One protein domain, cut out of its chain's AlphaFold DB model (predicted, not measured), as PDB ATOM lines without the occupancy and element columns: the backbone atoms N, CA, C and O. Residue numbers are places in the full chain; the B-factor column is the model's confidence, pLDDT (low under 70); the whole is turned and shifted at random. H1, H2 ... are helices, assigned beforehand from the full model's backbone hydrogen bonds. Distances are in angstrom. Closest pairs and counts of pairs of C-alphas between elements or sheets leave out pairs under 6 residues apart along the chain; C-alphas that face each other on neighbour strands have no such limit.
ATOM      1  N   LYS A   4     107.231 168.555  71.591       51.78
ATOM      2  CA  LYS A   4     106.464 168.588  70.333       51.78
ATOM      3  C   LYS A   4     107.316 168.314  69.080       51.78
ATOM      4  O   LYS A   4     106.853 167.629  68.167       51.78
ATOM      5  N   ASP A   5     108.575 168.749  69.046       47.62
ATOM      6  CA  ASP A   5     109.465 168.509  67.896       47.62
ATOM      7  C   ASP A   5     109.936 167.053  67.830       47.62
ATOM      8  O   ASP A   5     110.113 166.475  66.752       47.62
ATOM      9  N   VAL A   6     110.130 166.436  68.999       59.47
ATOM     10  CA  VAL A   6     110.467 165.010  69.120       59.47
ATOM     11  C   VAL A   6     109.243 164.151  68.788       59.47
ATOM     12  O   VAL A   6     109.373 163.135  68.101       59.47
ATOM     13  N   ALA A   7     108.053 164.598  69.196       63.66
ATOM     14  CA  ALA A   7     106.772 163.954  68.928       63.66
ATOM     15  C   ALA A   7     106.499 163.746  67.441       63.66
ATOM     16  O   ALA A   7     106.204 162.637  66.993       63.66
ATOM     17  N   LEU A   8     106.625 164.821  66.661       66.88
ATOM     18  CA  LEU A   8     106.290 164.791  65.245       66.88
ATOM     19  C   LEU A   8     107.255 163.881  64.477       66.88
ATOM     20  O   LEU A   8     106.832 163.081  63.641       66.88
ATOM     21  N   LYS A   9     108.548 163.932  64.824       72.81
ATOM     22  CA  LYS A   9     109.573 163.040  64.262       72.81
ATOM     23  C   LYS A   9     109.321 161.575  64.618       72.81
ATOM     24  O   LYS A   9     109.544 160.710  63.774       72.81
ATOM     25  N   ALA A  10     108.829 161.297  65.825       76.75
ATOM     26  CA  ALA A  10     108.475 159.948  66.257       76.75
ATOM     27  C   ALA A  10     107.257 159.399  65.492       76.75
ATOM     28  O   ALA A  10     107.293 158.284  64.964       76.75
ATOM     29  N   VAL A  11     106.194 160.198  65.352       83.12
ATOM     30  CA  VAL A  11     104.973 159.788  64.639       83.12
ATOM     31  C   VAL A  11     105.247 159.579  63.146       83.12
ATOM     32  O   VAL A  11     104.842 158.557  62.587       83.12
ATOM     33  N   LEU A  12     105.993 160.485  62.508       83.44
ATOM     34  CA  LEU A  12     106.252 160.467  61.061       83.44
ATOM     35  C   LEU A  12     107.434 159.581  60.629       83.44
ATOM     36  O   LEU A  12     107.777 159.544  59.447       83.44
ATOM     37  N   GLN A  13     108.070 158.852  61.548       83.31
ATOM     38  CA  GLN A  13     109.244 158.045  61.219       83.31
ATOM     39  C   GLN A  13     108.928 156.947  60.185       83.31
ATOM     40  O   GLN A  13     107.964 156.191  60.323       83.31
ATOM     41  N   LYS A  14     109.763 156.770  59.159       84.12
ATOM     42  CA  LYS A  14     109.551 155.693  58.179       84.12
ATOM     43  C   LYS A  14     109.594 154.311  58.877       84.12
ATOM     44  O   LYS A  14     110.592 154.027  59.533       84.12
ATOM     45  N   PRO A  15     108.578 153.432  58.732       84.94
ATOM     46  CA  PRO A  15     108.519 152.153  59.461       84.94
ATOM     47  C   PRO A  15     109.653 151.176  59.123       84.94
ATOM     48  O   PRO A  15     110.119 150.423  59.971       84.94
ATOM     49  N   SER A  16     110.089 151.168  57.863       82.88
ATOM     50  CA  SER A  16     111.246 150.402  57.390       82.88
ATOM     51  C   SER A  16     111.728 150.942  56.045       82.88
ATOM     52  O   SER A  16     110.967 151.598  55.327       82.88
ATOM     53  N   PHE A  17     112.963 150.629  55.642       74.69
ATOM     54  CA  PHE A  17     113.495 151.065  54.347       74.69
ATOM     55  C   PHE A  17     112.619 150.621  53.156       74.69
ATOM     56  O   PHE A  17     112.370 151.421  52.254       74.69
ATOM     57  N   LYS A  18     112.080 149.394  53.207       82.12
ATOM     58  CA  LYS A  18     111.268 148.768  52.145       82.12
ATOM     59  C   LYS A  18     109.750 149.001  52.277       82.12
ATOM     60  O   LYS A  18     108.977 148.398  51.538       82.12
ATOM     61  N   SER A  19     109.308 149.825  53.229       84.75
ATOM     62  CA  SER A  19     107.875 150.043  53.490       84.75
ATOM     63  C   SER A  19     107.167 150.814  52.364       84.75
ATOM     64  O   SER A  19     107.726 151.768  51.816       84.75
ATOM     65  N   LYS A  20     105.925 150.416  52.050       86.31
ATOM     66  CA  LYS A  20     105.062 151.016  51.011       86.31
ATOM     67  C   LYS A  20     104.092 152.058  51.594       86.31
ATOM     68  O   LYS A  20     103.785 152.016  52.781       86.31
ATOM     69  N   CYS A  21     103.530 152.920  50.738       79.69
ATOM     70  CA  CYS A  21     102.633 154.026  51.122       79.69
ATOM     71  C   CYS A  21     101.468 153.602  52.045       79.69
ATOM     72  O   CYS A  21     101.250 154.221  53.082       79.69
ATOM     73  N   LYS A  22     100.784 152.485  51.753       84.00
ATOM     74  CA  LYS A  22      99.697 151.966  52.610       84.00
ATOM     75  C   LYS A  22     100.158 151.701  54.054       84.00
ATOM     76  O   LYS A  22      99.480 152.081  55.003       84.00
ATOM     77  N   GLN A  23     101.352 151.127  54.208       84.56
ATOM     78  CA  GLN A  23     101.955 150.846  55.516       84.56
ATOM     79  C   GLN A  23     102.366 152.131  56.245       84.56
ATOM     80  O   GLN A  23     102.398 152.152  57.475       84.56
ATOM     81  N   HIS A  24     102.679 153.205  55.509       86.06
ATOM     82  CA  HIS A  24     102.971 154.516  56.095       86.06
ATOM     83  C   HIS A  24     101.713 155.104  56.723       86.06
ATOM     84  O   HIS A  24     101.741 155.441  57.902       86.06
ATOM     85  N   SER A  25     100.602 155.144  55.985       86.31
ATOM     86  CA  SER A  25      99.326 155.666  56.487       86.31
ATOM     87  C   SER A  25      98.817 154.890  57.705       86.31
ATOM     88  O   SER A  25      98.375 155.496  58.682       86.31
ATOM     89  N   GLU A  26      98.923 153.558  57.689       89.44
ATOM     90  CA  GLU A  26      98.552 152.707  58.829       89.44
ATOM     91  C   GLU A  26      99.453 152.943  60.052       89.44
ATOM     92  O   GLU A  26      98.949 153.093  61.167       89.44
ATOM     93  N   CYS A  27     100.775 153.048  59.864       88.44
ATOM     94  CA  CYS A  27     101.700 153.332  60.967       88.44
ATOM     95  C   CYS A  27     101.500 154.728  61.554       88.44
ATOM     96  O   CYS A  27     101.474 154.865  62.776       88.44
ATOM     97  N   VAL A  28     101.326 155.751  60.714       88.19
ATOM     98  CA  VAL A  28     101.060 157.123  61.169       88.19
ATOM     99  C   VAL A  28      99.762 157.161  61.968       88.19
ATOM    100  O   VAL A  28      99.756 157.687  63.077       88.19
ATOM    101  N   ARG A  29      98.691 156.524  61.475       88.38
ATOM    102  CA  ARG A  29      97.409 156.446  62.193       88.38
ATOM    103  C   ARG A  29      97.554 155.750  63.549       88.38
ATOM    104  O   ARG A  29      97.086 156.278  64.554       88.38
ATOM    105  N   ARG A  30      98.248 154.607  63.606       91.31
ATOM    106  CA  ARG A  30      98.482 153.881  64.866       91.31
ATOM    107  C   ARG A  30      99.302 154.706  65.861       91.31
ATOM    108  O   ARG A  30      98.925 154.794  67.023       91.31
ATOM    109  N   ARG A  31     100.395 155.332  65.421       91.31
ATOM    110  CA  ARG A  31     101.251 156.159  66.291       91.31
ATOM    111  C   ARG A  31     100.562 157.422  66.767       91.31
ATOM    112  O   ARG A  31     100.766 157.827  67.903       91.31
ATOM    113  N   PHE A  32      99.726 158.016  65.926       87.56
ATOM    114  CA  PHE A  32      98.910 159.155  66.313       87.56
ATOM    115  C   PHE A  32      97.884 158.780  67.391       87.56
ATOM    116  O   PHE A  32      97.654 159.556  68.313       87.56
ATOM    117  N   ASN A  33      97.328 157.565  67.342       87.69
ATOM    118  CA  ASN A  33      96.469 157.058  68.414       87.69
ATOM    119  C   ASN A  33      97.250 156.805  69.714       87.69
ATOM    120  O   ASN A  33      96.776 157.202  70.772       87.69
ATOM    121  N   LEU A  34      98.456 156.224  69.647       84.88
ATOM    122  CA  LEU A  34      99.335 156.078  70.823       84.88
ATOM    123  C   LEU A  34      99.670 157.438  71.447       84.88
ATOM    124  O   LEU A  34      99.628 157.592  72.663       84.88
ATOM    125  N   TRP A  35      99.931 158.436  70.601       82.38
ATOM    126  CA  TRP A  35     100.161 159.814  71.022       82.38
ATOM    127  C   TRP A  35      98.939 160.412  71.728       82.38
ATOM    128  O   TRP A  35      99.070 160.956  72.821       82.38
ATOM    129  N   LYS A  36      97.743 160.278  71.139       84.31
ATOM    130  CA  LYS A  36      96.485 160.747  71.741       84.31
ATOM    131  C   LYS A  36      96.189 160.094  73.091       84.31
ATOM    132  O   LYS A  36      95.639 160.753  73.964       84.31
ATOM    133  N   LEU A  37      96.546 158.822  73.247       87.69
ATOM    134  CA  LEU A  37      96.365 158.059  74.484       87.69
ATOM    135  C   LEU A  37      97.467 158.319  75.526       87.69
ATOM    136  O   LEU A  37      97.400 157.772  76.621       87.69
ATOM    137  N   GLY A  38      98.484 159.127  75.202       84.94
ATOM    138  CA  GLY A  38      99.606 159.410  76.099       84.94
ATOM    139  C   GLY A  38     100.591 158.247  76.273       84.94
ATOM    140  O   GLY A  38     101.464 158.314  77.138       84.94
ATOM    141  N   ASP A  39     100.509 157.193  75.452       85.81
ATOM    142  CA  ASP A  39     101.462 156.076  75.475       85.81
ATOM    143  C   ASP A  39     102.753 156.433  74.718       85.81
ATOM    144  O   ASP A  39     103.082 155.921  73.638       85.81
ATOM    145  N   PHE A  40     103.512 157.357  75.303       83.62
ATOM    146  CA  PHE A  40     104.799 157.787  74.767       83.62
ATOM    147  C   PHE A  40     105.864 156.693  74.884       83.62
ATOM    148  O   PHE A  40     106.772 156.631  74.056       83.62
ATOM    149  N   ASN A  41     105.755 155.804  75.874       81.50
ATOM    150  CA  ASN A  41     106.704 154.709  76.069       81.50
ATOM    151  C   ASN A  41     106.616 153.685  74.935       81.50
ATOM    152  O   ASN A  41     107.653 153.303  74.379       81.50
ATOM    153  N   GLY A  42     105.402 153.291  74.542       82.06
ATOM    154  CA  GLY A  42     105.164 152.434  73.383       82.06
ATOM    155  C   GLY A  42     105.682 153.066  72.091       82.06
ATOM    156  O   GLY A  42     106.413 152.422  71.331       82.06
ATOM    157  N   LEU A  43     105.400 154.358  71.892       85.81
ATOM    158  CA  LEU A  43     105.875 155.112  70.730       85.81
ATOM    159  C   LEU A  43     107.412 155.193  70.676       85.81
ATOM    160  O   LEU A  43     108.016 154.881  69.652       85.81
ATOM    161  N   LEU A  44     108.068 155.545  71.785       83.62
ATOM    162  CA  LEU A  44     109.529 155.648  71.858       83.62
ATOM    163  C   LEU A  44     110.222 154.288  71.719       83.62
ATOM    164  O   LEU A  44     111.319 154.216  71.158       83.62
ATOM    165  N   LYS A  45     109.617 153.207  72.224       86.25
ATOM    166  CA  LYS A  45     110.131 151.840  72.050       86.25
ATOM    167  C   LYS A  45     110.116 151.439  70.579       86.25
ATOM    168  O   LYS A  45     111.107 150.906  70.083       86.25
ATOM    169  N   GLU A  46     109.036 151.754  69.871       87.50
ATOM    170  CA  GLU A  46     108.951 151.546  68.429       87.50
ATOM    171  C   GLU A  46     109.988 152.383  67.670       87.50
ATOM    172  O   GLU A  46     110.725 151.841  66.845       87.50
ATOM    173  N   CYS A  47     110.098 153.678  67.973       84.75
ATOM    174  CA  CYS A  47     111.068 154.556  67.320       84.75
ATOM    175  C   CYS A  47     112.503 154.061  67.501       84.75
ATOM    176  O   CYS A  47     113.267 154.007  66.534       84.75
ATOM    177  N   ARG A  48     112.864 153.639  68.720       83.69
ATOM    178  CA  ARG A  48     114.170 153.032  69.010       83.69
ATOM    179  C   ARG A  48     114.383 151.736  68.233       83.69
ATOM    180  O   ARG A  48     115.463 151.546  67.682       83.69
ATOM    181  N   ALA A  49     113.361 150.889  68.121       86.25
ATOM    182  CA  ALA A  49     113.429 149.659  67.333       86.25
ATOM    183  C   ALA A  49     113.583 149.914  65.822       86.25
ATOM    184  O   ALA A  49     114.183 149.107  65.118       86.25
ATOM    185  N   ILE A  50     113.052 151.024  65.305       85.56
ATOM    186  CA  ILE A  50     113.272 151.437  63.914       85.56
ATOM    187  C   ILE A  50     114.688 151.980  63.751       85.56
ATOM    188  O   ILE A  50     115.381 151.569  62.824       85.56
ATOM    189  N   GLN A  51     115.138 152.857  64.654       82.50
ATOM    190  CA  GLN A  51     116.486 153.426  64.582       82.50
ATOM    191  C   GLN A  51     117.573 152.356  64.688       82.50
ATOM    192  O   GLN A  51     118.539 152.409  63.938       82.50
ATOM    193  N   SER A  52     117.391 151.332  65.526       80.44
ATOM    194  CA  SER A  52     118.349 150.223  65.611       80.44
ATOM    195  C   SER A  52     118.440 149.390  64.326       80.44
ATOM    196  O   SER A  52     119.457 148.748  64.080       80.44
ATOM    197  N   ARG A  53     117.398 149.405  63.484       80.94
ATOM    198  CA  ARG A  53     117.357 148.701  62.189       80.94
ATOM    199  C   ARG A  53     117.815 149.569  61.019       80.94
ATOM    200  O   ARG A  53     118.151 149.033  59.963       80.94
ATOM    201  N   LEU A  54     117.787 150.892  61.170       72.12
ATOM    202  CA  LEU A  54     118.262 151.830  60.160       72.12
ATOM    203  C   LEU A  54     119.794 151.829  60.169       72.12
ATOM    204  O   LEU A  54     120.436 152.628  60.837       72.12
TER     205      LEU A  54
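Overview. This is residues 4 to 54 of the 218 residues of an uncharacterized protein of Paramuricea clavata (UniProt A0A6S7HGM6). Two helices, H2 and H3, form a helical hairpin opened into a V, closed at the tight link of residues 37 to 39, and the short helix H1 packs on one side of the V with its last residues near both arms. Residues 12 to 20 lead from H1 to the start of H2 at the open end of the V. The printed part has 51 residues with three named helices in the order H1, H2, H3 and no named strand; its class is all helix. It is compact, with a radius of gyration of the C-alphas of 10.3 A, and spans 29 by 22 by 17 A.

Along the chain. H1 is residues 4 to 11, beginning at C-alpha 4 at (106.464, 168.588, 70.333). H2, residues 21 to 36, is 22.5 A from first to last C-alpha. H3, residues 40 to 53, measures 20.0 A and ends at C-alpha 53 at (117.357, 148.701, 62.189).

Arrangement. H1 touches residues 28 to 35 of H2 at a steep tilt of 45 degrees, opposite ways; the closest C-alphas, of Val 11 and Arg 31, are 5.5 A apart. H1 touches residues 43 to 47 of H3 at a steep tilt of 62 degrees, the same way; the closest C-alphas, of Ala 10 and Cys 47, are 6.1 A apart. The hairpin H2 and H3 touches through residues 31 to 35 and 40 to 43, with the C-alphas of Arg 31 and Leu 43 closest at 6.5 A; the tilt of 35.1 degrees, opposite ways, is only just steep. Every O i to N i+4 pair is within hydrogen-bond range in H2, against 3 of 4 in H1 and 9 of 10 in H3.

Size, cuts and confidence. The C-alphas farthest apart, of Lys 18 and Gly 38, are 28.7 A apart. The printed part has no cut. The link from H1 to H2 is short and that from H2 to H3 tight. Mean pLDDT of the printed part is 81.5; residues 4 to 8 are under 70.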